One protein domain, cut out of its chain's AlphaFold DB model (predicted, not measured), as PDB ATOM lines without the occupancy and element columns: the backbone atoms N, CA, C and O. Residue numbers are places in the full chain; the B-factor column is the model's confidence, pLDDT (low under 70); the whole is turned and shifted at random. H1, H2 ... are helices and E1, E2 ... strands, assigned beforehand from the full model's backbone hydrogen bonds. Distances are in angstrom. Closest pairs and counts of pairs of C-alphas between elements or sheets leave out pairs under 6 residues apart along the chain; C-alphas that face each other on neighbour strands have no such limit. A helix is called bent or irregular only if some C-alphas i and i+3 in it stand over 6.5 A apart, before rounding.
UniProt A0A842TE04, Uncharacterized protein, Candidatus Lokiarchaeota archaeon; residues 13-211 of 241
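What this domain is: This is residues 13 to 211 of the 241 residues of an uncharacterized protein of Candidatus Lokiarchaeota archaeon (UniProt A0A842TE04). Two lobes sit end to end along the longest axis: the larger is a curled five-stranded sheet wrapped round H3, with H2, H5 and H6 also over that face, and the smaller is a curled four-stranded sheet with H1 over one face. H6 lies between the lobes, and H5 packs along the bent hairpin of E8 and E9. The printed part has 199 residues, with six named helices and nine named strands in the order H1 E1 E2 E3 E4 H2 H3 H4 H5 E5 H6 E6 E7 E8 E9. The larger sheet, E4 E3 E9 E8 E5, is antiparallel and the smaller, E1 E2 E6 E7, is mixed; the class is mixed, helices and strands. The whole is compact, with a radius of gyration of the C-alphas of 18.8 A, yet elongated, spanning 55 by 36 by 27 A.

Where its parts are: The larger sheet holds E4, residues 77 to 80; E3, 66 to 73, 23.6 A long; E9, 198 to 206, 22.5 A; E8, 184 to 193, 25.5 A; and E5, 134 to 137. E9 ends at C-alpha 206 (3.187, -40.135, 0.405). The helices are H2, residues 87 to 96; H3, 99 to 106; H4, 112 to 115; H5, 121 to 130; H6, 141 to 148; and H1, 13 to 26, 20.2 A long from C-alpha 13 (-1.981, -35.151, 14.380). The smaller sheet holds E1, 45 to 49; E2, 52 to 59, 22.7 A; E6, 156 to 159; and E7, 163 to 166.

How they stand to each other: The larger sheet is strongly twisted; N 79 and O 71 join E4 to E3 within hydrogen-bond range at 2.9 A, N 68 and O 203 E3 to E9 at 2.8 A, N 188 and O 202 E9 to E8 at 2.9 A, and N 185 and O 136 E8 to E5 at 2.8 A. E8 bends by 60 degrees at residue 187 and E9 by 64 degrees at residue 203. The sheet curls round H3, whose Asn 104 has its C-alpha 6.2 A from that of Phe 78 in E4, their closest pair. H5 runs along the strands over E9 and E8 at a height over the sheet of 9.3 A, and touches H4, closest at the C-alphas of Arg 112 and Asp 123, 5.6 A; H4 only grazes the sheet. H2 and H6 are close but not clearly touching, Phe 89 to Phe 146 at 6.0 A between C-alphas, at a shallow tilt of 14 degrees, opposite ways. H6 is on both sheets. In the smaller sheet, E1 and E2 are a hairpin, with N 47 and O 54 at 2.9 A; E2 and E6 are parallel, with N 59 and O 158 at 2.9 A; E6 and E7 are a hairpin, with N 157 and O 165 at 2.9 A. H1 is over E2 at a height over the sheet of 8.8 A, the C-alphas of Glu 17 and Ile 58 closest at 5.8 A. In H1, H2, H3, H5 and H6 every O i to N i+4 pair is within hydrogen-bond range; H4 is too short for one.

The domain as a whole: The C-alphas farthest apart, of Asp 50 and Thr 117, are 57.0 A apart. The printed part has no cut. The links H1 to E1 and E7 to E8 are long, with 18 and 17 residues. The mean pLDDT of the printed part is 92.7; residues 34 to 42 are under 70.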
ATOM      1  N   GLY A  13      -1.086 -35.684  15.408       83.81
ATOM      2  CA  GLY A  13      -1.981 -35.151  14.380       83.81
ATOM      3  C   GLY A  13      -3.205 -34.467  14.982       83.81
ATOM      4  O   GLY A  13      -3.446 -33.316  14.658       83.81
ATOM      5  N   ILE A  14      -3.872 -35.118  15.941       84.50
ATOM      6  CA  ILE A  14      -5.057 -34.571  16.630       84.50
ATOM      7  C   ILE A  14      -4.714 -33.252  17.328       84.50
ATOM      8  O   ILE A  14      -5.398 -32.260  17.140       84.50
ATOM      9  N   LYS A  15      -3.584 -33.193  18.044       88.81
ATOM     10  CA  LYS A  15      -3.142 -31.940  18.684       88.81
ATOM     11  C   LYS A  15      -2.901 -30.798  17.691       88.81
ATOM     12  O   LYS A  15      -3.056 -29.635  18.040       88.81
ATOM     13  N   TYR A  16      -2.440 -31.126  16.485       91.25
ATOM     14  CA  TYR A  16      -2.212 -30.124  15.448       91.25
ATOM     15  C   TYR A  16      -3.541 -29.626  14.867       91.25
ATOM     16  O   TYR A  16      -3.740 -28.422  14.748       91.25
ATOM     17  N   GLU A  17      -4.468 -30.542  14.594       90.75
ATOM     18  CA  GLU A  17      -5.839 -30.230  14.187       90.75
ATOM     19  C   GLU A  17      -6.555 -29.336  15.208       90.75
ATOM     20  O   GLU A  17      -7.104 -28.300  14.836       90.75
ATOM     21  N   GLU A  18      -6.491 -29.678  16.497       90.31
ATOM     22  CA  GLU A  18      -7.058 -28.876  17.590       90.31
ATOM     23  C   GLU A  18      -6.490 -27.450  17.600       90.31
ATOM     24  O   GLU A  18      -7.247 -26.486  17.715       90.31
ATOM     25  N   ARG A  19      -5.169 -27.302  17.419       92.75
ATOM     26  CA  ARG A  19      -4.509 -25.990  17.369       92.75
ATOM     27  C   ARG A  19      -4.996 -25.143  16.196       92.75
ATOM     28  O   ARG A  19      -5.285 -23.969  16.388       92.75
ATOM     29  N   ILE A  20      -5.079 -25.711  14.993       94.50
ATOM     30  CA  ILE A  20      -5.540 -24.961  13.816       94.50
ATOM     31  C   ILE A  20      -7.006 -24.546  13.972       94.50
ATOM     32  O   ILE A  20      -7.346 -23.403  13.680       94.50
ATOM     33  N   ASN A  21      -7.864 -25.430  14.487       92.38
ATOM     34  CA  ASN A  21      -9.258 -25.081  14.759       92.38
ATOM     35  C   ASN A  21      -9.377 -23.960  15.811       92.38
ATOM     36  O   ASN A  21     -10.204 -23.067  15.651       92.38
ATOM     37  N   LEU A  22      -8.532 -23.950  16.851       91.69
ATOM     38  CA  LEU A  22      -8.493 -22.847  17.817       91.69
ATOM     39  C   LEU A  22      -8.145 -21.510  17.146       91.69
ATOM     40  O   LEU A  22      -8.858 -20.534  17.352       91.69
ATOM     41  N   ILE A  23      -7.126 -21.482  16.283       93.56
ATOM     42  CA  ILE A  23      -6.747 -20.268  15.543       93.56
ATOM     43  C   ILE A  23      -7.908 -19.765  14.677       93.56
ATOM     44  O   ILE A  23      -8.200 -18.572  14.656       93.56
ATOM     45  N   LEU A  24      -8.601 -20.666  13.976       92.62
ATOM     46  CA  LEU A  24      -9.750 -20.284  13.154       92.62
ATOM     47  C   LEU A  24     -10.872 -19.663  13.998       92.62
ATOM     48  O   LEU A  24     -11.500 -18.706  13.557       92.62
ATOM     49  N   LYS A  25     -11.102 -20.150  15.222       90.00
ATOM     50  CA  LYS A  25     -12.058 -19.542  16.160       90.00
ATOM     51  C   LYS A  25     -11.601 -18.169  16.644       90.00
ATOM     52  O   LYS A  25     -12.400 -17.241  16.654       90.00
ATOM     53  N   GLU A  26     -10.334 -18.027  17.026       90.62
ATOM     54  CA  GLU A  26      -9.754 -16.754  17.483       90.62
ATOM     55  C   GLU A  26      -9.787 -15.675  16.390       90.62
ATOM     56  O   GLU A  26      -9.965 -14.496  16.685       90.62
ATOM     57  N   LYS A  27      -9.683 -16.081  15.120       90.62
ATOM     58  CA  LYS A  27      -9.800 -15.206  13.942       90.62
ATOM     59  C   LYS A  27     -11.250 -14.991  13.479       90.62
ATOM     60  O   LYS A  27     -11.455 -14.427  12.411       90.62
ATOM     61  N   ASN A  28     -12.252 -15.447  14.240       88.81
ATOM     62  CA  ASN A  28     -13.679 -15.392  13.885       88.81
ATOM     63  C   ASN A  28     -14.018 -16.053  12.535       88.81
ATOM     64  O   ASN A  28     -14.976 -15.681  11.868       88.81
ATOM     65  N   LEU A  29     -13.250 -17.068  12.138       89.38
ATOM     66  CA  LEU A  29     -13.477 -17.889  10.945       89.38
ATOM     67  C   LEU A  29     -14.180 -19.210  11.272       89.38
ATOM     68  O   LEU A  29     -14.472 -20.002  10.382       89.38
ATOM     69  N   GLN A  30     -14.455 -19.471  12.546       88.38
ATOM     70  CA  GLN A  30     -15.281 -20.567  13.036       88.38
ATOM     71  C   GLN A  30     -16.150 -20.067  14.188       88.38
ATOM     72  O   GLN A  30     -15.723 -19.234  14.982       88.38
ATOM     73  N   LEU A  31     -17.349 -20.637  14.329       79.12
ATOM     74  CA  LEU A  31     -18.169 -20.406  15.518       79.12
ATOM     75  C   LEU A  31     -17.492 -21.055  16.733       79.12
ATOM     76  O   LEU A  31     -16.990 -22.179  16.623       79.12
ATOM     77  N   GLN A  32     -17.520 -20.399  17.895       73.31
ATOM     78  CA  GLN A  32     -16.843 -20.881  19.110       73.31
ATOM     79  C   GLN A  32     -17.319 -22.283  19.531       73.31
ATOM     80  O   GLN A  32     -16.515 -23.132  19.930       73.31
ATOM     81  N   GLN A  33     -18.609 -22.562  19.325       70.31
ATOM     82  CA  GLN A  33     -19.264 -23.845  19.582       70.31
ATOM     83  C   GLN A  33     -18.946 -24.951  18.559       70.31
ATOM     84  O   GLN A  33     -19.352 -26.095  18.760       70.31
ATOM     85  N   THR A  34     -18.229 -24.654  17.468       68.44
ATOM     86  CA  THR A  34     -17.856 -25.665  16.465       68.44
ATOM     87  C   THR A  34     -16.948 -26.710  17.110       68.44
ATOM     88  O   THR A  34     -15.870 -26.380  17.611       68.44
ATOM     89  N   GLN A  35     -17.369 -27.973  17.115       62.03
ATOM     90  CA  GLN A  35     -16.523 -29.088  17.542       62.03
ATOM     91  C   GLN A  35     -15.659 -29.552  16.363       62.03
ATOM     92  O   GLN A  35     -16.141 -29.611  15.230       62.03
ATOM     93  N   SER A  36     -14.387 -29.864  16.621       60.44
ATOM     94  CA  SER A  36     -13.522 -30.499  15.624       60.44
ATOM     95  C   SER A  36     -14.058 -31.887  15.253       60.44
ATOM     96  O   SER A  36     -14.734 -32.545  16.046       60.44
ATOM     97  N   ALA A  37     -13.769 -32.331  14.029       58.03
ATOM     98  CA  ALA A  37     -14.256 -33.604  13.503       58.03
ATOM     99  C   ALA A  37     -13.701 -34.825  14.258       58.03
ATOM    100  O   ALA A  37     -14.338 -35.888  14.255       58.03
ATOM    101  N   GLY A  38     -12.536 -34.701  14.905       54.25
ATOM    102  CA  GLY A  38     -11.904 -35.810  15.610       54.25
ATOM    103  C   GLY A  38     -11.644 -36.991  14.666       54.25
ATOM    104  O   GLY A  38     -11.208 -36.823  13.537       54.25
ATOM    105  N   ALA A  39     -11.923 -38.224  15.101       49.56
ATOM    106  CA  ALA A  39     -11.707 -39.432  14.288       49.56
ATOM    107  C   ALA A  39     -12.898 -39.805  13.370       49.56
ATOM    108  O   ALA A  39     -13.130 -40.994  13.135       49.56
ATOM    109  N   SER A  40     -13.690 -38.830  12.910       54.72
ATOM    110  CA  SER A  40     -14.834 -39.058  12.009       54.72
ATOM    111  C   SER A  40     -14.444 -38.956  10.522       54.72
ATOM    112  O   SER A  40     -13.304 -38.645  10.195       54.72
ATOM    113  N   ASP A  41     -15.375 -39.255   9.605       58.31
ATOM    114  CA  ASP A  41     -15.165 -39.071   8.152       58.31
ATOM    115  C   ASP A  41     -15.361 -37.604   7.696       58.31
ATOM    116  O   ASP A  41     -15.319 -37.318   6.497       58.31
ATOM    117  N   LEU A  42     -15.619 -36.678   8.626       67.69
ATOM    118  CA  LEU A  42     -15.780 -35.256   8.326       67.69
ATOM    119  C   LEU A  42     -14.413 -34.605   8.018       67.69
ATOM    120  O   LEU A  42     -13.381 -35.115   8.451       67.69
ATOM    121  N   PRO A  43     -14.382 -33.483   7.275       74.75
ATOM    122  CA  PRO A  43     -13.195 -32.638   7.148       74.75
ATOM    123  C   PRO A  43     -12.595 -32.272   8.512       74.75
ATOM    124  O   PRO A  43     -13.346 -31.978   9.441       74.75
ATOM    125  N   ASP A  44     -11.262 -32.234   8.604       81.44
ATOM    126  CA  ASP A  44     -10.523 -31.956   9.851       81.44
ATOM    127  C   ASP A  44     -10.884 -30.584  10.462       81.44
ATOM    128  O   ASP A  44     -10.790 -30.362  11.673       81.44
ATOM    129  N   GLY A  45     -11.316 -29.644   9.619       87.12
ATOM    130  CA  GLY A  45     -11.875 -28.367  10.032       87.12
ATOM    131  C   GLY A  45     -12.737 -27.727   8.949       87.12
ATOM    132  O   GLY A  45     -12.889 -28.233   7.835       87.12
ATOM    133  N   TYR A  46     -13.293 -26.571   9.289       91.00
ATOM    134  CA  TYR A  46     -14.005 -25.698   8.361       91.00
ATOM    135  C   TYR A  46     -13.579 -24.250   8.574       91.00
ATOM    136  O   TYR A  46     -13.140 -23.903   9.660       91.00
ATOM    137  N   PHE A  47     -13.753 -23.376   7.598       92.25
ATOM    138  CA  PHE A  47     -13.650 -21.939   7.837       92.25
ATOM    139  C   PHE A  47     -14.763 -21.202   7.105       92.25
ATOM    140  O   PHE A  47     -15.256 -21.671   6.078       92.25
ATOM    141  N   TRP A  48     -15.193 -20.085   7.673       91.38
ATOM    142  CA  TRP A  48     -16.144 -19.184   7.046       91.38
ATOM    143  C   TRP A  48     -15.425 -18.221   6.108       91.38
ATOM    144  O   TRP A  48     -14.336 -17.747   6.423       91.38
ATOM    145  N   TYR A  49     -16.047 -17.944   4.969       92.25
ATOM    146  CA  TYR A  49     -15.612 -16.940   4.009       92.25
ATOM    147  C   TYR A  49     -16.848 -16.371   3.307       92.25
ATOM    148  O   TYR A  49     -17.684 -17.135   2.827       92.25
ATOM    149  N   ASP A  50     -17.005 -15.045   3.309       89.06
ATOM    150  CA  ASP A  50     -18.132 -14.323   2.691       89.06
ATOM    151  C   ASP A  50     -19.557 -14.776   3.093       89.06
ATOM    152  O   ASP A  50     -20.549 -14.453   2.427       89.06
ATOM    153  N   GLY A  51     -19.700 -15.424   4.254       87.44
ATOM    154  CA  GLY A  51     -20.971 -15.955   4.753       87.44
ATOM    155  C   GLY A  51     -21.261 -17.401   4.349       87.44
ATOM    156  O   GLY A  51     -22.372 -17.872   4.579       87.44
ATOM    157  N   GLU A  52     -20.285 -18.119   3.798       90.06
ATOM    158  CA  GLU A  52     -20.368 -19.554   3.523       90.06
ATOM    159  C   GLU A  52     -19.283 -20.336   4.269       90.06
ATOM    160  O   GLU A  52     -18.236 -19.799   4.626       90.06
ATOM    161  N   ARG A  53     -19.536 -21.627   4.518       90.38
ATOM    162  CA  ARG A  53     -18.628 -22.510   5.261       90.38
ATOM    163  C   ARG A  53     -17.908 -23.475   4.325       90.38
ATOM    164  O   ARG A  53     -18.547 -24.323   3.703       90.38
ATOM    165  N   TYR A  54     -16.579 -23.443   4.335       93.31
ATOM    166  CA  TYR A  54     -15.729 -24.246   3.458       93.31
ATOM    167  C   TYR A  54     -14.925 -25.303   4.224       93.31
ATOM    168  O   TYR A  54     -14.378 -25.003   5.287       93.31
ATOM    169  N   PRO A  55     -14.839 -26.546   3.718       94.44
ATOM    170  CA  PRO A  55     -14.003 -27.591   4.305       94.44
ATOM    171  C   PRO A  55     -12.505 -27.281   4.235       94.44
ATOM    172  O   PRO A  55     -12.006 -26.794   3.218       94.44
ATOM    173  N   LEU A  56     -11.777 -27.682   5.275       95.31
ATOM    174  CA  LEU A  56     -10.324 -27.591   5.373       95.31
ATOM    175  C   LEU A  56      -9.737 -28.939   5.806       95.31
ATOM    176  O   LEU A  56     -10.181 -29.532   6.787       95.31
ATOM    177  N   GLU A  57      -8.709 -29.403   5.098       95.75
ATOM    178  CA  GLU A  57      -7.865 -30.506   5.571       95.75
ATOM    179  C   GLU A  57      -6.703 -29.946   6.409       95.75
ATOM    180  O   GLU A  57      -6.094 -28.933   6.051       95.75
ATOM    181  N   ILE A  58      -6.349 -30.614   7.508       95.00
ATOM    182  CA  ILE A  58      -5.284 -30.198   8.424       95.00
ATOM    183  C   ILE A  58      -4.313 -31.360   8.624       95.00
ATOM    184  O   ILE A  58      -4.654 -32.420   9.143       95.00
ATOM    185  N   LYS A  59      -3.048 -31.178   8.229       92.69
ATOM    186  CA  LYS A  59      -2.111 -32.301   8.138       92.69
ATOM    187  C   LYS A  59      -0.733 -32.025   8.711       92.69
ATOM    188  O   LYS A  59      -0.149 -30.965   8.540       92.69
ATOM    189  N   LYS A  60      -0.130 -33.066   9.290       91.38
ATOM    190  CA  LYS A  60       1.320 -33.105   9.534       91.38
ATOM    191  C   LYS A  60       2.071 -33.570   8.279       91.38
ATOM    192  O   LYS A  60       1.600 -34.493   7.606       91.38
ATOM    193  N   PRO A  61       3.293 -33.074   8.018       83.94
ATOM    194  CA  PRO A  61       4.028 -33.332   6.773       83.94
ATOM    195  C   PRO A  61       4.401 -34.806   6.543       83.94
ATOM    196  O   PRO A  61       4.586 -35.235   5.409       83.94
ATOM    197  N   VAL A  62       4.498 -35.617   7.602       79.88
ATOM    198  CA  VAL A  62       4.917 -37.036   7.515       79.88
ATOM    199  C   VAL A  62       3.722 -37.997   7.306       79.88
ATOM    200  O   VAL A  62       3.894 -39.216   7.159       79.88
ATOM    201  N   GLY A  63       2.494 -37.465   7.286       82.06
ATOM    202  CA  GLY A  63       1.252 -38.228   7.139       82.06
ATOM    203  C   GLY A  63       1.110 -38.976   5.804       82.06
ATOM    204  O   GLY A  63       1.891 -38.803   4.870       82.06
ATOM    205  N   ASP A  64       0.121 -39.869   5.723       91.62
ATOM    206  CA  ASP A  64      -0.373 -40.382   4.436       91.62
ATOM    207  C   ASP A  64      -1.444 -39.416   3.911       91.62
ATOM    208  O   ASP A  64      -2.341 -39.058   4.673       91.62
ATOM    209  N   PHE A  65      -1.368 -39.002   2.646       94.31
ATOM    210  CA  PHE A  65      -2.367 -38.116   2.022       94.31
ATOM    211  C   PHE A  65      -3.654 -38.855   1.661       94.31
ATOM    212  O   PHE A  65      -4.737 -38.323   1.842       94.31
ATOM    213  N   ALA A  66      -3.533 -40.112   1.246       93.25
ATOM    214  CA  ALA A  66      -4.654 -41.009   1.009       93.25
ATOM    215  C   ALA A  66      -4.234 -42.441   1.342       93.25
ATOM    216  O   ALA A  66      -3.041 -42.765   1.288       93.25
ATOM    217  N   GLN A  67      -5.201 -43.300   1.672       93.81
ATOM    218  CA  GLN A  67      -4.987 -44.738   1.836       93.81
ATOM    219  C   GLN A  67      -6.126 -45.523   1.193       93.81
ATOM    220  O   GLN A  67      -7.291 -45.187   1.384       93.81
ATOM    221  N   VAL A  68      -5.780 -46.609   0.512       95.25
ATOM    222  CA  VAL A  68      -6.723 -47.586  -0.033       95.25
ATOM    223  C   VAL A  68      -6.293 -48.977   0.427       95.25
ATOM    224  O   VAL A  68      -5.111 -49.313   0.371       95.25
ATOM    225  N   GLU A  69      -7.238 -49.778   0.919       96.38
ATOM    226  CA  GLU A  69      -6.977 -51.169   1.312       96.38
ATOM    227  C   GLU A  69      -6.909 -52.060   0.071       96.38
ATOM    228  O   GLU A  69      -7.743 -51.953  -0.829       96.38
ATOM    229  N   LEU A  70      -5.949 -52.976   0.066       97.50
ATOM    230  CA  LEU A  70      -5.861 -54.066  -0.891       97.50
ATOM    231  C   LEU A  70      -6.511 -55.326  -0.315       97.50
ATOM    232  O   LEU A  70      -6.408 -55.633   0.879       97.50
ATOM    233  N   ARG A  71      -7.170 -56.077  -1.187       97.62
ATOM    234  CA  ARG A  71      -7.626 -57.446  -0.951       97.62
ATOM    235  C   ARG A  71      -6.860 -58.380  -1.862       97.62
ATOM    236  O   ARG A  71      -6.235 -57.921  -2.810       97.62
ATOM    237  N   TRP A  72      -6.891 -59.662  -1.539       97.88
ATOM    238  CA  TRP A  72      -6.228 -60.682  -2.325       97.88
ATOM    239  C   TRP A  72      -7.108 -61.918  -2.432       97.88
ATOM    240  O   TRP A  72      -7.761 -62.287  -1.453       97.88
ATOM    241  N   THR A  73      -7.103 -62.534  -3.607       96.56
ATOM    242  CA  THR A  73      -7.633 -63.874  -3.874       96.56
ATOM    243  C   THR A  73      -6.718 -64.578  -4.877       96.56
ATOM    244  O   THR A  73      -5.921 -63.927  -5.552       96.56
ATOM    245  N   GLU A  74      -6.803 -65.904  -4.973       93.62
ATOM    246  CA  GLU A  74      -5.928 -66.680  -5.861       93.62
ATOM    247  C   GLU A  74      -6.133 -66.327  -7.345       93.62
ATOM    248  O   GLU A  74      -5.160 -66.199  -8.089       93.62
ATOM    249  N   ASP A  75      -7.382 -66.072  -7.743       95.00
ATOM    250  CA  ASP A  75      -7.784 -65.699  -9.103       95.00
ATOM    251  C   ASP A  75      -7.366 -64.270  -9.483       95.00
ATOM    252  O   ASP A  75      -6.867 -64.041 -10.583       95.00
ATOM    253  N   LYS A  76      -7.541 -63.295  -8.579       95.06
ATOM    254  CA  LYS A  76      -7.307 -61.865  -8.876       95.06
ATOM    255  C   LYS A  76      -5.948 -61.352  -8.430       95.06
ATOM    256  O   LYS A  76      -5.584 -60.230  -8.776       95.06
ATOM    257  N   ARG A  77      -5.219 -62.129  -7.626       96.88
ATOM    258  CA  ARG A  77      -4.078 -61.642  -6.838       96.88
ATOM    259  C   ARG A  77      -4.497 -60.401  -6.044       96.88
ATOM    260  O   ARG A  77      -5.618 -60.375  -5.538       96.88
ATOM    261  N   PHE A  78      -3.635 -59.400  -5.859       97.94
ATOM    262  CA  PHE A  78      -4.058 -58.163  -5.208       97.94
ATOM    263  C   PHE A  78      -5.000 -57.349  -6.091       97.94
ATOM    264  O   PHE A  78      -4.747 -57.150  -7.276       97.94
ATOM    265  N   PHE A  79      -6.032 -56.794  -5.462       97.50
ATOM    266  CA  PHE A  79      -6.959 -55.829  -6.044       97.50
ATOM    267  C   PHE A  79      -7.367 -54.779  -5.009       97.50
ATOM    268  O   PHE A  79      -7.278 -55.000  -3.795       97.50
ATOM    269  N   TYR A  80      -7.822 -53.615  -5.470       97.44
ATOM    270  CA  TYR A  80      -8.356 -52.591  -4.577       97.44
ATOM    271  C   TYR A  80      -9.648 -53.070  -3.906       97.44
ATOM    272  O   TYR A  80     -10.519 -53.667  -4.530       97.44
ATOM    273  N   SER A  81      -9.779 -52.830  -2.601       95.75
ATOM    274  CA  SER A  81     -10.919 -53.307  -1.820       95.75
ATOM    275  C   SER A  81     -12.239 -52.692  -2.319       95.75
ATOM    276  O   SER A  81     -12.411 -51.482  -2.165       95.75
ATOM    277  N   PRO A  82     -13.237 -53.496  -2.741       92.12
ATOM    278  CA  PRO A  82     -14.549 -52.990  -3.169       92.12
ATOM    279  C   PRO A  82     -15.367 -52.406  -2.007       92.12
ATOM    280  O   PRO A  82     -16.385 -51.764  -2.203       92.12
ATOM    281  N   LYS A  83     -14.911 -52.617  -0.766       91.31
ATOM    282  CA  LYS A  83     -15.476 -52.012   0.453       91.31
ATOM    283  C   LYS A  83     -14.888 -50.628   0.774       91.31
ATOM    284  O   LYS A  83     -15.014 -50.163   1.904       91.31
ATOM    285  N   SER A  84     -14.133 -50.028  -0.146       88.69
ATOM    286  CA  SER A  84     -13.610 -48.671   0.031       88.69
ATOM    287  C   SER A  84     -14.757 -47.664   0.035       88.69
ATOM    288  O   SER A  84     -15.697 -47.802  -0.736       88.69
ATOM    289  N   LYS A  85     -14.652 -46.622   0.864       86.94
ATOM    290  CA  LYS A  85     -15.580 -45.478   0.822       86.94
ATOM    291  C   LYS A  85     -15.292 -44.519  -0.341       86.94
ATOM    292  O   LYS A  85     -16.096 -43.645  -0.609       86.94
ATOM    293  N   ASN A  86     -14.145 -44.675  -1.008       88.25
ATOM    294  CA  ASN A  86     -13.693 -43.813  -2.100       88.25
ATOM    295  C   ASN A  86     -13.531 -44.651  -3.379       88.25
ATOM    296  O   ASN A  86     -12.401 -44.896  -3.805       88.25
ATOM    297  N   LEU A  87     -14.638 -45.170  -3.921       93.25
ATOM    298  CA  LEU A  87     -14.622 -45.997  -5.138       93.25
ATOM    299  C   LEU A  87     -14.186 -45.182  -6.362       93.25
ATOM    300  O   LEU A  87     -13.246 -45.589  -7.028       93.25
ATOM    301  N   ASP A  88     -14.699 -43.964  -6.535       94.62
ATOM    302  CA  ASP A  88     -14.291 -43.063  -7.626       94.62
ATOM    303  C   ASP A  88     -12.777 -42.793  -7.656       94.62
ATOM    304  O   ASP A  88     -12.171 -42.582  -8.708       94.62
ATOM    305  N   PHE A  89     -12.132 -42.787  -6.486       95.25
ATOM    306  CA  PHE A  89     -10.683 -42.636  -6.407       95.25
ATOM    307  C   PHE A  89      -9.937 -43.924  -6.775       95.25
ATOM    308  O   PHE A  89      -8.837 -43.855  -7.319       95.25
ATOM    309  N   ILE A  90     -10.510 -45.093  -6.482       95.62
ATOM    310  CA  ILE A  90      -9.980 -46.383  -6.940       95.62
ATOM    311  C   ILE A  90     -10.059 -46.477  -8.460       95.62
ATOM    312  O   ILE A  90      -9.070 -46.876  -9.075       95.62
ATOM    313  N   ASP A  91     -11.185 -46.076  -9.046       96.00
ATOM    314  CA  ASP A  91     -11.367 -46.067 -10.498       96.00
ATOM    315  C   ASP A  91     -10.333 -45.136 -11.136       96.00
ATOM    316  O   ASP A  91      -9.543 -45.558 -11.974       96.00
ATOM    317  N   PHE A  92     -10.186 -43.920 -10.599       96.19
ATOM    318  CA  PHE A  92      -9.132 -42.996 -11.017       96.19
ATOM    319  C   PHE A  92      -7.712 -43.583 -10.900       96.19
ATOM    320  O   PHE A  92      -6.898 -43.395 -11.800       96.19
ATOM    321  N   LEU A  93      -7.372 -44.273  -9.804       95.94
ATOM    322  CA  LEU A  93      -6.051 -44.901  -9.663       95.94
ATOM    323  C   LEU A  93      -5.823 -45.999 -10.704       95.94
ATOM    324  O   LEU A  93      -4.713 -46.104 -11.228       95.94
ATOM    325  N   SER A  94      -6.853 -46.796 -10.976       94.50
ATOM    326  CA  SER A  94      -6.807 -47.904 -11.932       94.50
ATOM    327  C   SER A  94      -6.682 -47.389 -13.368       94.50
ATOM    328  O   SER A  94      -5.901 -47.928 -14.142       94.50
ATOM    329  N   ASP A  95      -7.363 -46.291 -13.699       96.06
ATOM    330  CA  ASP A  95      -7.308 -45.681 -15.032       96.06
ATOM    331  C   ASP A  95      -5.989 -44.954 -15.309       96.06
ATOM    332  O   ASP A  95      -5.578 -44.800 -16.459       96.06
ATOM    333  N   GLN A  96      -5.351 -44.415 -14.268       96.06
ATOM    334  CA  GLN A  96      -4.213 -43.506 -14.428       96.06
ATOM    335  C   GLN A  96      -2.858 -44.144 -14.117       96.06
ATOM    336  O   GLN A  96      -1.823 -43.522 -14.376       96.06
ATOM    337  N   THR A  97      -2.837 -45.353 -13.552       95.44
ATOM    338  CA  THR A  97      -1.601 -46.043 -13.164       95.44
ATOM    339  C   THR A  97      -1.686 -47.530 -13.443       95.44
ATOM    340  O   THR A  97      -2.757 -48.115 -13.360       95.44
ATOM    341  N   ASN A  98      -0.529 -48.157 -13.650       96.81
ATOM    342  CA  ASN A  98      -0.391 -49.612 -13.640       96.81
ATOM    343  C   ASN A  98       0.160 -50.127 -12.293       96.81
ATOM    344  O   ASN A  98       0.915 -51.107 -12.209       96.81
ATOM    345  N   PHE A  99      -0.132 -49.400 -11.204       97.75
ATOM    346  CA  PHE A  99       0.496 -49.664  -9.913       97.75
ATOM    347  C   PHE A  99       0.041 -51.001  -9.324       97.75
ATOM    348  O   PHE A  99       0.815 -51.659  -8.626       97.75
ATOM    349  N   LEU A 100      -1.193 -51.424  -9.615       97.06
ATOM    350  CA  LEU A 100      -1.707 -52.713  -9.173       97.06
ATOM    351  C   LEU A 100      -1.007 -53.874  -9.890       97.06
ATOM    352  O   LEU A 100      -0.580 -54.818  -9.223       97.06
ATOM    353  N   GLU A 101      -0.796 -53.784 -11.209       97.06
ATOM    354  CA  GLU A 101      -0.014 -54.773 -11.958       97.06
ATOM    355  C   GLU A 101       1.410 -54.854 -11.415       97.06
ATOM    356  O   GLU A 101       1.923 -55.944 -11.178       97.06
ATOM    357  N   LYS A 102       2.031 -53.707 -11.125       97.94
ATOM    358  CA  LYS A 102       3.372 -53.646 -10.533       97.94
ATOM    359  C   LYS A 102       3.448 -54.268  -9.139       97.94
ATOM    360  O   LYS A 102       4.494 -54.798  -8.760       97.94
ATOM    361  N   ILE A 103       2.379 -54.179  -8.346       98.06
ATOM    362  CA  ILE A 103       2.301 -54.879  -7.061       98.06
ATOM    363  C   ILE A 103       2.258 -56.384  -7.303       98.06
ATOM    364  O   ILE A 103       3.083 -57.106  -6.749       98.06
ATOM    365  N   ASN A 104       1.353 -56.835  -8.169       97.56
ATOM    366  CA  ASN A 104       1.174 -58.250  -8.487       97.56
ATOM    367  C   ASN A 104       2.383 -58.874  -9.196       97.56
ATOM    368  O   ASN A 104       2.635 -60.061  -9.029       97.56
ATOM    369  N   SER A 105       3.176 -58.092  -9.931       96.88
ATOM    370  CA  SER A 105       4.410 -58.576 -10.556       96.88
ATOM    371  C   SER A 105       5.566 -58.717  -9.562       96.88
ATOM    372  O   SER A 105       6.517 -59.446  -9.825       96.88
ATOM    373  N   LYS A 106       5.541 -57.969  -8.451       96.81
ATOM    374  CA  LYS A 106       6.606 -57.970  -7.436       96.81
ATOM    375  C   LYS A 106       6.313 -58.884  -6.258       96.81
ATOM    376  O   LYS A 106       7.246 -59.405  -5.659       96.81
ATOM    377  N   TRP A 107       5.043 -59.042  -5.904       94.88
ATOM    378  CA  TRP A 107       4.603 -59.965  -4.872       94.88
ATOM    379  C   TRP A 107       4.048 -61.227  -5.524       94.88
ATOM    380  O   TRP A 107       2.908 -61.249  -5.986       94.88
ATOM    381  N   VAL A 108       4.869 -62.271  -5.558       91.31
ATOM    382  CA  VAL A 108       4.502 -63.565  -6.152       91.31
ATOM    383  C   VAL A 108       3.973 -64.564  -5.122       91.31
ATOM    384  O   VAL A 108       3.276 -65.510  -5.490       91.31
ATOM    385  N   ASP A 109       4.253 -64.329  -3.839       94.44
ATOM    386  CA  ASP A 109       3.812 -65.192  -2.747       94.44
ATOM    387  C   ASP A 109       2.307 -65.062  -2.453       94.44
ATOM    388  O   ASP A 109       1.596 -64.178  -2.945       94.44
ATOM    389  N   ILE A 110       1.800 -65.947  -1.597       96.00
ATOM    390  CA  ILE A 110       0.424 -65.898  -1.098       96.00
ATOM    391  C   ILE A 110       0.425 -65.176   0.259       96.00
ATOM    392  O   ILE A 110       1.086 -65.644   1.187       96.00
ATOM    393  N   PRO A 111      -0.293 -64.048   0.420       97.38
ATOM    394  CA  PRO A 111      -0.308 -63.337   1.689       97.38
ATOM    395  C   PRO A 111      -1.098 -64.119   2.738       97.38
ATOM    396  O   PRO A 111      -2.281 -64.423   2.548       97.38
ATOM    397  N   ARG A 112      -0.464 -64.384   3.882       97.81
ATOM    398  CA  ARG A 112      -1.013 -65.270   4.916       97.81
ATOM    399  C   ARG A 112      -2.318 -64.751   5.497       97.81
ATOM    400  O   ARG A 112      -3.208 -65.542   5.800       97.81
ATOM    401  N   LYS A 113      -2.491 -63.425   5.552       97.06
ATOM    402  CA  LYS A 113      -3.759 -62.782   5.936       97.06
ATOM    403  C   LYS A 113      -4.990 -63.326   5.202       97.06
ATOM    404  O   LYS A 113      -6.088 -63.262   5.752       97.06
ATOM    405  N   PHE A 114      -4.834 -63.756   3.952       96.50
ATOM    406  CA  PHE A 114      -5.948 -64.167   3.097       96.50
ATOM    407  C   PHE A 114      -5.997 -65.675   2.844       96.50
ATOM    408  O   PHE A 114      -6.979 -66.139   2.276       96.50
ATOM    409  N   SER A 115      -4.972 -66.426   3.255       95.62
ATOM    410  CA  SER A 115      -4.871 -67.864   2.997       95.62
ATOM    411  C   SER A 115      -4.995 -68.738   4.242       95.62
ATOM    412  O   SER A 115      -5.282 -69.921   4.112       95.62
ATOM    413  N   GLN A 116      -4.763 -68.188   5.438       95.56
ATOM    414  CA  GLN A 116      -4.887 -68.941   6.685       95.56
ATOM    415  C   GLN A 116      -6.323 -68.905   7.212       95.56
ATOM    416  O   GLN A 116      -6.986 -67.866   7.185       95.56
ATOM    417  N   THR A 117      -6.786 -70.042   7.728       92.75
ATOM    418  CA  THR A 117      -8.096 -70.178   8.379       92.75
ATOM    419  C   THR A 117      -8.118 -69.496   9.745       92.75
ATOM    420  O   THR A 117      -9.084 -68.811  10.079       92.75
ATOM    421  N   GLU A 118      -7.029 -69.619  10.504       95.06
ATOM    422  CA  GLU A 118      -6.832 -68.977  11.801       95.06
ATOM    423  C   GLU A 118      -5.558 -68.131  11.783       95.06
ATOM    424  O   GLU A 118      -4.464 -68.629  11.541       95.06
ATOM    425  N   LEU A 119      -5.705 -66.827  12.029       96.06
ATOM    426  CA  LEU A 119      -4.607 -65.865  11.933       96.06
ATOM    427  C   LEU A 119      -3.880 -65.693  13.268       96.06
ATOM    428  O   LEU A 119      -4.457 -65.184  14.235       96.06
ATOM    429  N   ASN A 120      -2.580 -65.977  13.287       95.94
ATOM    430  CA  ASN A 120      -1.710 -65.777  14.447       95.94
ATOM    431  C   ASN A 120      -0.650 -64.680  14.203       95.94
ATOM    432  O   ASN A 120      -0.618 -64.019  13.158       95.94
ATOM    433  N   GLU A 121       0.162 -64.375  15.220       96.19
ATOM    434  CA  GLU A 121       1.149 -63.293  15.119       96.19
ATOM    435  C   GLU A 121       2.261 -63.579  14.111       96.19
ATOM    436  O   GLU A 121       2.792 -62.647  13.504       96.19
ATOM    437  N   GLU A 122       2.615 -64.848  13.943       96.94
ATOM    438  CA  GLU A 122       3.639 -65.291  13.009       96.94
ATOM    439  C   GLU A 122       3.205 -65.010  11.571       96.94
ATOM    440  O   GLU A 122       4.005 -64.514  10.784       96.94
ATOM    441  N   ASP A 123       1.917 -65.176  11.263       97.88
ATOM    442  CA  ASP A 123       1.358 -64.831   9.954       97.88
ATOM    443  C   ASP A 123       1.471 -63.338   9.652       97.88
ATOM    444  O   ASP A 123       1.878 -62.931   8.562       97.88
ATOM    445  N   ARG A 124       1.161 -62.508  10.654       97.31
ATOM    446  CA  ARG A 124       1.324 -61.056  10.564       97.31
ATOM    447  C   ARG A 124       2.778 -60.676  10.318       97.31
ATOM    448  O   ARG A 124       3.038 -59.793   9.503       97.31
ATOM    449  N   TYR A 125       3.708 -61.258  11.076       97.12
ATOM    450  CA  TYR A 125       5.131 -60.953  10.932       97.12
ATOM    451  C   TYR A 125       5.667 -61.438   9.597       97.12
ATOM    452  O   TYR A 125       6.394 -60.696   8.952       97.12
ATOM    453  N   TRP A 126       5.243 -62.613   9.146       97.69
ATOM    454  CA  TRP A 126       5.606 -63.125   7.839       97.69
ATOM    455  C   TRP A 126       5.176 -62.146   6.739       97.69
ATOM    456  O   TRP A 126       6.026 -61.694   5.977       97.69
ATOM    457  N   ASP A 127       3.913 -61.704   6.727       97.69
ATOM    458  CA  ASP A 127       3.434 -60.708   5.758       97.69
ATOM    459  C   ASP A 127       4.213 -59.379   5.852       97.69
ATOM    460  O   ASP A 127       4.546 -58.775   4.834       97.69
ATOM    461  N   LEU A 128       4.509 -58.898   7.066       96.00
ATOM    462  CA  LEU A 128       5.271 -57.657   7.282       96.00
ATOM    463  C   LEU A 128       6.722 -57.745   6.797       96.00
ATOM    464  O   LEU A 128       7.237 -56.753   6.283       96.00
ATOM    465  N   ASP A 129       7.369 -58.887   7.017       95.94
ATOM    466  CA  ASP A 129       8.796 -59.085   6.770       95.94
ATOM    467  C   ASP A 129       9.068 -59.441   5.299       95.94
ATOM    468  O   ASP A 129      10.121 -59.082   4.774       95.94
ATOM    469  N   HIS A 130       8.118 -60.094   4.621       96.44
ATOM    470  CA  HIS A 130       8.288 -60.524   3.232       96.44
ATOM    471  C   HIS A 130       7.737 -59.502   2.231       96.44
ATOM    472  O   HIS A 130       8.260 -59.409   1.120       96.44
ATOM    473  N   PHE A 131       6.701 -58.719   2.577       96.88
ATOM    474  CA  PHE A 131       6.085 -57.804   1.609       96.88
ATOM    475  C   PHE A 131       7.035 -56.676   1.187       96.88
ATOM    476  O   PHE A 131       7.416 -55.846   2.020       96.88
ATOM    477  N   PRO A 132       7.400 -56.587  -0.108       94.56
ATOM    478  CA  PRO A 132       8.394 -55.635  -0.560       94.56
ATOM    479  C   PRO A 132       7.854 -54.205  -0.496       94.56
ATOM    480  O   PRO A 132       6.673 -53.927  -0.713       94.56
ATOM    481  N   ASP A 133       8.753 -53.253  -0.249       91.81
ATOM    482  CA  ASP A 133       8.418 -51.832  -0.286       91.81
ATOM    483  C   ASP A 133       8.304 -51.360  -1.747       91.81
ATOM    484  O   ASP A 133       9.298 -51.030  -2.398       91.81
ATOM    485  N   ILE A 134       7.084 -51.348  -2.288       97.69
ATOM    486  CA  ILE A 134       6.823 -51.011  -3.695       97.69
ATOM    487  C   ILE A 134       6.379 -49.553  -3.794       97.69
ATOM    488  O   ILE A 134       5.462 -49.126  -3.089       97.69
ATOM    489  N   LYS A 135       7.026 -48.781  -4.677       97.88
ATOM    490  CA  LYS A 135       6.769 -47.346  -4.858       97.88
ATOM    491  C   LYS A 135       6.610 -46.941  -6.316       97.88
ATOM    492  O   LYS A 135       7.191 -47.560  -7.212       97.88
ATOM    493  N   GLU A 136       5.868 -45.864  -6.531       97.88
ATOM    494  CA  GLU A 136       5.689 -45.237  -7.838       97.88
ATOM    495  C   GLU A 136       5.464 -43.739  -7.713       97.88
ATOM    496  O   GLU A 136       4.581 -43.316  -6.974       97.88
ATOM    497  N   ASN A 137       6.258 -42.937  -8.421       98.00
ATOM    498  CA  ASN A 137       6.071 -41.490  -8.436       98.00
ATOM    499  C   ASN A 137       4.774 -41.139  -9.167       98.00
ATOM    500  O   ASN A 137       4.485 -41.703 -10.218       98.00
ATOM    501  N   ILE A 138       4.032 -40.176  -8.630       98.12
ATOM    502  CA  ILE A 138       2.771 -39.702  -9.206       98.12
ATOM    503  C   ILE A 138       2.763 -38.176  -9.283       98.12
ATOM    504  O   ILE A 138       3.652 -37.496  -8.769       98.12
ATOM    505  N   LYS A 139       1.733 -37.621  -9.922       97.81
ATOM    506  CA  LYS A 139       1.484 -36.175  -9.944       97.81
ATOM    507  C   LYS A 139       0.761 -35.738  -8.666       97.81
ATOM    508  O   LYS A 139      -0.015 -36.502  -8.094       97.81
ATOM    509  N   VAL A 140       0.945 -34.481  -8.254       97.62
ATOM    510  CA  VAL A 140       0.209 -33.886  -7.112       97.62
ATOM    511  C   VAL A 140      -1.306 -33.904  -7.331       97.62
ATOM    512  O   VAL A 140      -2.056 -34.085  -6.374       97.62
ATOM    513  N   SER A 141      -1.758 -33.883  -8.589       97.62
ATOM    514  CA  SER A 141      -3.174 -33.988  -8.963       97.62
ATOM    515  C   SER A 141      -3.892 -35.226  -8.414       97.62
ATOM    516  O   SER A 141      -5.110 -35.216  -8.306       97.62
ATOM    517  N   TYR A 142      -3.174 -36.283  -8.028       97.94
ATOM    518  CA  TYR A 142      -3.759 -37.470  -7.396       97.94
ATOM    519  C   TYR A 142      -4.242 -37.174  -5.975       97.94
ATOM    520  O   TYR A 142      -5.306 -37.629  -5.567       97.94
ATOM    521  N   ILE A 143      -3.458 -36.391  -5.231       97.06
ATOM    522  CA  ILE A 143      -3.830 -35.906  -3.901       97.06
ATOM    523  C   ILE A 143      -5.020 -34.956  -4.036       97.06
ATOM    524  O   ILE A 143      -6.010 -35.114  -3.329       97.06
ATOM    525  N   GLU A 144      -4.946 -34.017  -4.982       97.12
ATOM    526  CA  GLU A 144      -6.026 -33.064  -5.267       97.12
ATOM    527  C   GLU A 144      -7.334 -33.797  -5.583       97.12
ATOM    528  O   GLU A 144      -8.353 -33.550  -4.942       97.12
ATOM    529  N   LYS A 145      -7.287 -34.774  -6.498       97.19
ATOM    530  CA  LYS A 145      -8.451 -35.573  -6.888       97.19
ATOM    531  C   LYS A 145      -9.049 -36.324  -5.701       97.19
ATOM    532  O   LYS A 145     -10.264 -36.293  -5.542       97.19
ATOM    533  N   PHE A 146      -8.223 -36.948  -4.858       95.94
ATOM    534  CA  PHE A 146      -8.701 -37.639  -3.657       95.94
ATOM    535  C   PHE A 146      -9.512 -36.712  -2.741       95.94
ATOM    536  O   PHE A 146     -10.601 -37.076  -2.306       95.94
ATOM    537  N   TYR A 147      -9.010 -35.504  -2.473       95.50
ATOM    538  CA  TYR A 147      -9.686 -34.550  -1.592       95.50
ATOM    539  C   TYR A 147     -10.897 -33.872  -2.230       95.50
ATOM    540  O   TYR A 147     -11.900 -33.649  -1.554       95.50
ATOM    541  N   ASN A 148     -10.847 -33.582  -3.531       95.94
ATOM    542  CA  ASN A 148     -11.976 -32.983  -4.239       95.94
ATOM    543  C   ASN A 148     -13.148 -33.973  -4.420       95.94
ATOM    544  O   ASN A 148     -14.283 -33.529  -4.548       95.94
ATOM    545  N   LEU A 149     -12.895 -35.292  -4.391       93.81
ATOM    546  CA  LEU A 149     -13.931 -36.339  -4.407       93.81
ATOM    547  C   LEU A 149     -14.626 -36.562  -3.049       93.81
ATOM    548  O   LEU A 149     -15.631 -37.266  -2.994       93.81
ATOM    549  N   LYS A 150     -14.119 -35.992  -1.944       90.94
ATOM    550  CA  LYS A 150     -14.818 -36.052  -0.651       90.94
ATOM    551  C   LYS A 150     -16.181 -35.350  -0.747       90.94
ATOM    552  O   LYS A 150     -16.376 -34.466  -1.576       90.94
ATOM    553  N   THR A 151     -17.110 -35.721   0.133       88.38
ATOM    554  CA  THR A 151     -18.399 -35.033   0.292       88.38
ATOM    555  C   THR A 151     -18.508 -34.493   1.722       88.38
ATOM    556  O   THR A 151     -18.668 -35.294   2.644       88.38
ATOM    557  N   PRO A 152     -18.410 -33.167   1.937       90.62
ATOM    558  CA  PRO A 152     -18.172 -32.118   0.934       90.62
ATOM    559  C   PRO A 152     -16.735 -32.124   0.372       90.62
ATOM    560  O   PRO A 152     -15.805 -32.606   1.022       90.62
ATOM    561  N   SER A 153     -16.553 -31.567  -0.831       93.69
ATOM    562  CA  SER A 153     -15.246 -31.464  -1.495       93.69
ATOM    563  C   SER A 153     -14.298 -30.553  -0.721       93.69
ATOM    564  O   SER A 153     -14.676 -29.454  -0.319       93.69
ATOM    565  N   VAL A 154     -13.042 -30.974  -0.567       95.94
ATOM    566  CA  VAL A 154     -12.023 -30.194   0.149       95.94
ATOM    567  C   VAL A 154     -11.034 -29.595  -0.847       95.94
ATOM    568  O   VAL A 154     -10.384 -30.331  -1.592       95.94
ATOM    569  N   TYR A 155     -10.925 -28.265  -0.860       97.75
ATOM    570  CA  TYR A 155     -10.081 -27.509  -1.799       97.75
ATOM    571  C   TYR A 155      -8.902 -26.800  -1.137       97.75
ATOM    572  O   TYR A 155      -8.023 -26.326  -1.848       97.75
ATOM    573  N   TYR A 156      -8.834 -26.763   0.192       98.25
ATOM    574  CA  TYR A 156      -7.749 -26.117   0.926       98.25
ATOM    575  C   TYR A 156      -7.136 -27.066   1.943       98.25
ATOM    576  O   TYR A 156      -7.814 -27.941   2.492       98.25
ATOM    577  N   ILE A 157      -5.835 -26.907   2.177       97.75
ATOM    578  CA  ILE A 157      -5.090 -27.706   3.143       97.75
ATOM    579  C   ILE A 157      -4.079 -26.846   3.897       97.75
ATOM    580  O   ILE A 157      -3.308 -26.096   3.299       97.75
ATOM    581  N   GLN A 158      -4.052 -27.025   5.214       97.56
ATOM    582  CA  GLN A 158      -3.011 -26.522   6.099       97.56
ATOM    583  C   GLN A 158      -2.037 -27.658   6.426       97.56
ATOM    584  O   GLN A 158      -2.447 -28.728   6.885       97.56
ATOM    585  N   ILE A 159      -0.737 -27.440   6.207       96.38
ATOM    586  CA  ILE A 159       0.305 -28.438   6.478       96.38
ATOM    587  C   ILE A 159       1.330 -27.884   7.469       96.38
ATOM    588  O   ILE A 159       2.031 -26.920   7.159       96.38
ATOM    589  N   GLU A 160       1.488 -28.556   8.612       94.81
ATOM    590  CA  GLU A 160       2.409 -28.156   9.689       94.81
ATOM    591  C   GLU A 160       3.823 -27.894   9.159       94.81
ATOM    592  O   GLU A 160       4.455 -28.758   8.539       94.81
ATOM    593  N   GLY A 161       4.312 -26.675   9.401       93.81
ATOM    594  CA  GLY A 161       5.634 -26.215   8.979       93.81
ATOM    595  C   GLY A 161       5.795 -25.984   7.471       93.81
ATOM    596  O   GLY A 161       6.865 -25.566   7.041       93.81
ATOM    597  N   ARG A 162       4.768 -26.223   6.646       95.56
ATOM    598  CA  ARG A 162       4.805 -25.979   5.191       95.56
ATOM    599  C   ARG A 162       3.869 -24.860   4.756       95.56
ATOM    600  O   ARG A 162       4.237 -24.136   3.837       95.56
ATOM    601  N   GLY A 163       2.760 -24.656   5.462       96.38
ATOM    602  CA  GLY A 163       1.825 -23.552   5.256       96.38
ATOM    603  C   GLY A 163       0.500 -23.979   4.623       96.38
ATOM    604  O   GLY A 163       0.142 -25.161   4.641       96.38
ATOM    605  N   PHE A 164      -0.208 -22.996   4.075       98.06
ATOM    606  CA  PHE A 164      -1.560 -23.099   3.540       98.06
ATOM    607  C   PHE A 164      -1.558 -23.110   2.008       98.06
ATOM    608  O   PHE A 164      -0.853 -22.317   1.375       98.06
ATOM    609  N   PHE A 165      -2.347 -24.005   1.414       98.38
ATOM    610  CA  PHE A 165      -2.386 -24.243  -0.030       98.38
ATOM    611  C   PHE A 165      -3.809 -24.504  -0.515       98.38
ATOM    612  O   PHE A 165      -4.627 -25.049   0.230       98.38
ATOM    613  N   TYR A 166      -4.059 -24.246  -1.800       98.50
ATOM    614  CA  TYR A 166      -5.216 -24.823  -2.489       98.50
ATOM    615  C   TYR A 166      -4.869 -26.151  -3.188       98.50
ATOM    616  O   TYR A 166      -3.721 -26.415  -3.562       98.50
ATOM    617  N   MET A 167      -5.882 -26.992  -3.395       97.50
ATOM    618  CA  MET A 167      -5.822 -28.311  -4.026       97.50
ATOM    619  C   MET A 167      -6.821 -28.385  -5.183       97.50
ATOM    620  O   MET A 167      -8.035 -28.347  -4.984       97.50
ATOM    621  N   GLY A 168      -6.312 -28.508  -6.409       96.31
ATOM    622  CA  GLY A 168      -7.130 -28.562  -7.622       96.31
ATOM    623  C   GLY A 168      -7.527 -27.171  -8.113       96.31
ATOM    624  O   GLY A 168      -7.017 -26.734  -9.146       96.31
ATOM    625  N   LYS A 169      -8.390 -26.476  -7.361       96.31
ATOM    626  CA  LYS A 169      -8.924 -25.139  -7.680       96.31
ATOM    627  C   LYS A 169      -8.874 -24.218  -6.455       96.31
ATOM    628  O   LYS A 169      -9.174 -24.671  -5.356       96.31
ATOM    629  N   ASP A 170      -8.544 -22.944  -6.664       97.44
ATOM    630  CA  ASP A 170      -8.675 -21.881  -5.657       97.44
ATOM    631  C   ASP A 170     -10.082 -21.273  -5.744       97.44
ATOM    632  O   ASP A 170     -10.299 -20.257  -6.396       97.44
ATOM    633  N   ILE A 171     -11.071 -21.961  -5.170       97.38
ATOM    634  CA  ILE A 171     -12.494 -21.629  -5.354       97.38
ATOM    635  C   ILE A 171     -12.911 -20.288  -4.724       97.38
ATOM    636  O   ILE A 171     -13.925 -19.730  -5.126       97.38
ATOM    637  N   LEU A 172     -12.129 -19.775  -3.773       96.38
ATOM    638  CA  LEU A 172     -12.340 -18.495  -3.091       96.38
ATOM    639  C   LEU A 172     -11.413 -17.387  -3.613       96.38
ATOM    640  O   LEU A 172     -11.499 -16.259  -3.139       96.38
ATOM    641  N   ASN A 173     -10.532 -17.690  -4.576       96.31
ATOM    642  CA  ASN A 173      -9.526 -16.764  -5.105       96.31
ATOM    643  C   ASN A 173      -8.662 -16.105  -4.007       96.31
ATOM    644  O   ASN A 173      -8.395 -14.905  -4.063       96.31
ATOM    645  N   LEU A 174      -8.213 -16.881  -3.011       95.81
ATOM    646  CA  LEU A 174      -7.395 -16.360  -1.904       95.81
ATOM    647  C   LEU A 174      -5.981 -15.952  -2.350       95.81
ATOM    648  O   LEU A 174      -5.266 -15.286  -1.607       95.81
ATOM    649  N   GLY A 175      -5.538 -16.392  -3.534       96.31
ATOM    650  CA  GLY A 175      -4.198 -16.092  -4.047       96.31
ATOM    651  C   GLY A 175      -3.085 -16.906  -3.378       96.31
ATOM    652  O   GLY A 175      -1.902 -16.670  -3.624       96.31
ATOM    653  N   VAL A 176      -3.449 -17.896  -2.559       97.25
ATOM    654  CA  VAL A 176      -2.508 -18.840  -1.948       97.25
ATOM    655  C   VAL A 176      -1.922 -19.767  -3.021       97.25
ATOM    656  O   VAL A 176      -2.562 -20.022  -4.041       97.25
ATOM    657  N   PRO A 177      -0.706 -20.310  -2.853       97.94
ATOM    658  CA  PRO A 177      -0.118 -21.173  -3.866       97.94
ATOM    659  C   PRO A 177      -0.840 -22.523  -3.964       97.94
ATOM    660  O   PRO A 177      -1.335 -23.081  -2.980       97.94
ATOM    661  N   LYS A 178      -0.809 -23.104  -5.168       98.38
ATOM    662  CA  LYS A 178      -1.206 -24.498  -5.381       98.38
ATOM    663  C   LYS A 178      -0.295 -25.425  -4.583       98.38
ATOM    664  O   LYS A 178       0.926 -25.232  -4.583       98.38
ATOM    665  N   LEU A 179      -0.858 -26.477  -3.992       98.12
ATOM    666  CA  LEU A 179      -0.071 -27.553  -3.399       98.12
ATOM    667  C   LEU A 179       0.934 -28.092  -4.429       98.12
ATOM    668  O   LEU A 179       0.572 -28.457  -5.546       98.12
ATOM    669  N   ASN A 180       2.209 -28.143  -4.052       97.31
ATOM    670  CA  ASN A 180       3.274 -28.606  -4.933       97.31
ATOM    671  C   ASN A 180       4.298 -29.433  -4.150       97.31
ATOM    672  O   ASN A 180       4.668 -29.099  -3.024       97.31
ATOM    673  N   GLY A 181       4.767 -30.525  -4.744       96.25
ATOM    674  CA  GLY A 181       5.642 -31.479  -4.088       96.25
ATOM    675  C   GLY A 181       5.991 -32.667  -4.972       96.25
ATOM    676  O   GLY A 181       5.751 -32.671  -6.178       96.25
ATOM    677  N   ARG A 182       6.582 -33.693  -4.357       97.19
ATOM    678  CA  ARG A 182       7.000 -34.928  -5.045       97.19
ATOM    679  C   ARG A 182       6.299 -36.140  -4.437       97.19
ATOM    680  O   ARG A 182       6.868 -36.769  -3.540       97.19
ATOM    681  N   PRO A 183       5.053 -36.431  -4.840       97.81
ATOM    682  CA  PRO A 183       4.312 -37.533  -4.269       97.81
ATOM    683  C   PRO A 183       4.640 -38.874  -4.928       97.81
ATOM    684  O   PRO A 183       5.088 -38.949  -6.072       97.81
ATOM    685  N   TYR A 184       4.376 -39.947  -4.190       98.12
ATOM    686  CA  TYR A 184       4.454 -41.316  -4.680       98.12
ATOM    687  C   TYR A 184       3.386 -42.207  -4.032       98.12
ATOM    688  O   TYR A 184       3.019 -42.012  -2.868       98.12
ATOM    689  N   LEU A 185       2.915 -43.209  -4.773       98.44
ATOM    690  CA  LEU A 185       2.168 -44.348  -4.243       98.44
ATOM    691  C   LEU A 185       3.129 -45.310  -3.557       98.44
ATOM    692  O   LEU A 185       4.230 -45.559  -4.048       98.44
ATOM    693  N   ARG A 186       2.706 -45.873  -2.428       98.00
ATOM    694  CA  ARG A 186       3.449 -46.876  -1.669       98.00
ATOM    695  C   ARG A 186       2.542 -48.041  -1.318       98.00
ATOM    696  O   ARG A 186       1.629 -47.855  -0.512       98.00
ATOM    697  N   ALA A 187       2.830 -49.225  -1.846       98.06
ATOM    698  CA  ALA A 187       2.226 -50.452  -1.348       98.06
ATOM    699  C   ALA A 187       2.973 -50.891  -0.085       98.06
ATOM    700  O   ALA A 187       4.204 -50.830  -0.039       98.06
ATOM    701  N   ARG A 188       2.247 -51.287   0.960       96.31
ATOM    702  CA  ARG A 188       2.844 -51.742   2.223       96.31
ATOM    703  C   ARG A 188       1.888 -52.591   3.045       96.31
ATOM    704  O   ARG A 188       0.670 -52.436   2.949       96.31
ATOM    705  N   VAL A 189       2.455 -53.336   3.986       96.81
ATOM    706  CA  VAL A 189       1.720 -53.925   5.106       96.81
ATOM    707  C   VAL A 189       1.772 -52.988   6.315       96.81
ATOM    708  O   VAL A 189       2.798 -52.370   6.608       96.81
ATOM    709  N   LYS A 190       0.648 -52.830   7.022       94.31
ATOM    710  CA  LYS A 190       0.548 -52.008   8.239       94.31
ATOM    711  C   LYS A 190      -0.195 -52.753   9.338       94.31
ATOM    712  O   LYS A 190      -1.363 -53.108   9.177       94.31
ATOM    713  N   THR A 191       0.440 -52.884  10.500       95.12
ATOM    714  CA  THR A 191      -0.233 -53.309  11.733       95.12
ATOM    715  C   THR A 191      -1.242 -52.248  12.166       95.12
ATOM    716  O   THR A 191      -0.895 -51.085  12.369       95.12
ATOM    717  N   ARG A 192      -2.504 -52.651  12.310       90.75
ATOM    718  CA  ARG A 192      -3.606 -51.818  12.811       90.75
ATOM    719  C   ARG A 192      -3.754 -51.943  14.325       90.75
ATOM    720  O   ARG A 192      -4.039 -50.963  15.001       90.75
ATOM    721  N   SER A 193      -3.577 -53.148  14.860       92.94
ATOM    722  CA  SER A 193      -3.643 -53.430  16.294       92.94
ATOM    723  C   SER A 193      -2.848 -54.698  16.570       92.94
ATOM    724  O   SER A 193      -3.290 -55.779  16.197       92.94
ATOM    725  N   SER A 194      -1.677 -54.567  17.198       89.88
ATOM    726  CA  SER A 194      -0.830 -55.723  17.516       89.88
ATOM    727  C   SER A 194      -1.512 -56.659  18.514       89.88
ATOM    728  O   SER A 194      -1.591 -57.853  18.261       89.88
ATOM    729  N   SER A 195      -2.105 -56.105  19.577       91.69
ATOM    730  CA  SER A 195      -2.800 -56.873  20.623       91.69
ATOM    731  C   SER A 195      -4.010 -57.666  20.126       91.69
ATOM    732  O   SER A 195      -4.362 -58.671  20.723       91.69
ATOM    733  N   ARG A 196      -4.658 -57.216  19.045       93.12
ATOM    734  CA  ARG A 196      -5.794 -57.918  18.418       93.12
ATOM    735  C   ARG A 196      -5.401 -58.657  17.144       93.12
ATOM    736  O   ARG A 196      -6.275 -59.002  16.358       93.12
ATOM    737  N   ASN A 197      -4.102 -58.774  16.893       94.19
ATOM    738  CA  ASN A 197      -3.535 -59.340  15.684       94.19
ATOM    739  C   ASN A 197      -4.188 -58.852  14.374       94.19
ATOM    740  O   ASN A 197      -4.565 -59.630  13.509       94.19
ATOM    741  N   LYS A 198      -4.347 -57.532  14.220       95.19
ATOM    742  CA  LYS A 198      -4.932 -56.924  13.014       95.19
ATOM    743  C   LYS A 198      -3.866 -56.197  12.208       95.19
ATOM    744  O   LYS A 198      -3.239 -55.267  12.719       95.19
ATOM    745  N   TRP A 199      -3.732 -56.537  10.931       97.44
ATOM    746  CA  TRP A 199      -2.905 -55.832   9.946       97.44
ATOM    747  C   TRP A 199      -3.648 -55.694   8.618       97.44
ATOM    748  O   TRP A 199      -4.758 -56.206   8.477       97.44
ATOM    749  N   GLY A 200      -3.098 -54.957   7.657       96.56
ATOM    750  CA  GLY A 200      -3.663 -54.837   6.314       96.56
ATOM    751  C   GLY A 200      -2.642 -54.439   5.266       96.56
ATOM    752  O   GLY A 200      -1.616 -53.844   5.597       96.56
ATOM    753  N   PHE A 201      -2.957 -54.791   4.025       97.75
ATOM    754  CA  PHE A 201      -2.213 -54.419   2.831       97.75
ATOM    755  C   PHE A 201      -2.843 -53.145   2.285       97.75
ATOM    756  O   PHE A 201      -4.064 -53.053   2.161       97.75
ATOM    757  N   LEU A 202      -2.023 -52.137   2.029       96.62
ATOM    758  CA  LEU A 202      -2.479 -50.789   1.720       96.62
ATOM    759  C   LEU A 202      -1.664 -50.218   0.571       96.62
ATOM    760  O   LEU A 202      -0.443 -50.364   0.556       96.62
ATOM    761  N   VAL A 203      -2.323 -49.447  -0.286       97.56
ATOM    762  CA  VAL A 203      -1.679 -48.411  -1.093       97.56
ATOM    763  C   VAL A 203      -1.879 -47.079  -0.383       97.56
ATOM    764  O   VAL A 203      -2.998 -46.719  -0.027       97.56
ATOM    765  N   ALA A 204      -0.797 -46.349  -0.131       96.69
ATOM    766  CA  ALA A 204      -0.848 -45.025   0.477       96.69
ATOM    767  C   ALA A 204      -0.159 -43.990  -0.409       96.69
ATOM    768  O   ALA A 204       0.905 -44.275  -0.958       96.69
ATOM    769  N   ILE A 205      -0.708 -42.776  -0.480       97.50
ATOM    770  CA  ILE A 205      -0.001 -41.642  -1.080       97.50
ATOM    771  C   ILE A 205       0.891 -40.987  -0.028       97.50
ATOM    772  O   ILE A 205       0.437 -40.592   1.051       97.50
ATOM    773  N   LYS A 206       2.172 -40.854  -0.365       96.56
ATOM    774  CA  LYS A 206       3.187 -40.135   0.405       96.56
ATOM    775  C   LYS A 206       3.672 -38.926  -0.374       96.56
ATOM    776  O   LYS A 206       3.748 -38.987  -1.591       96.56
ATOM    777  N   MET A 207       4.068 -37.867   0.328       96.25
ATOM    778  CA  MET A 207       4.691 -36.689  -0.279       96.25
ATOM    779  C   MET A 207       5.775 -36.132   0.657       96.25
ATOM    780  O   MET A 207       5.494 -35.266   1.479       96.25
ATOM    781  N   PRO A 208       7.006 -36.675   0.609       93.62
ATOM    782  CA  PRO A 208       8.080 -36.302   1.534       93.62
ATOM    783  C   PRO A 208       8.607 -34.881   1.310       93.62
ATOM    784  O   PRO A 208       9.091 -34.255   2.250       93.62
ATOM    785  N   TYR A 209       8.529 -34.383   0.074       94.88
ATOM    786  CA  TYR A 209       8.901 -33.020  -0.279       94.88
ATOM    787  C   TYR A 209       7.656 -32.227  -0.654       94.88
ATOM    788  O   TYR A 209       6.892 -32.661  -1.521       94.88
ATOM    789  N   ILE A 210       7.501 -31.067  -0.020       96.31
ATOM    790  CA  ILE A 210       6.425 -30.101  -0.228       96.31
ATOM    791  C   ILE A 210       7.105 -28.739  -0.349       96.31
ATOM    792  O   ILE A 210       7.884 -28.377   0.536       96.31
ATOM    793  N   LYS A 211       6.848 -28.018  -1.443       96.06
ATOM    794  CA  LYS A 211       7.310 -26.636  -1.595       96.06
ATOM    795  C   LYS A 211       6.556 -25.777  -0.582       96.06
ATOM    796  O   LYS A 211       5.340 -25.895  -0.485       96.06
TER     797      LYS A 211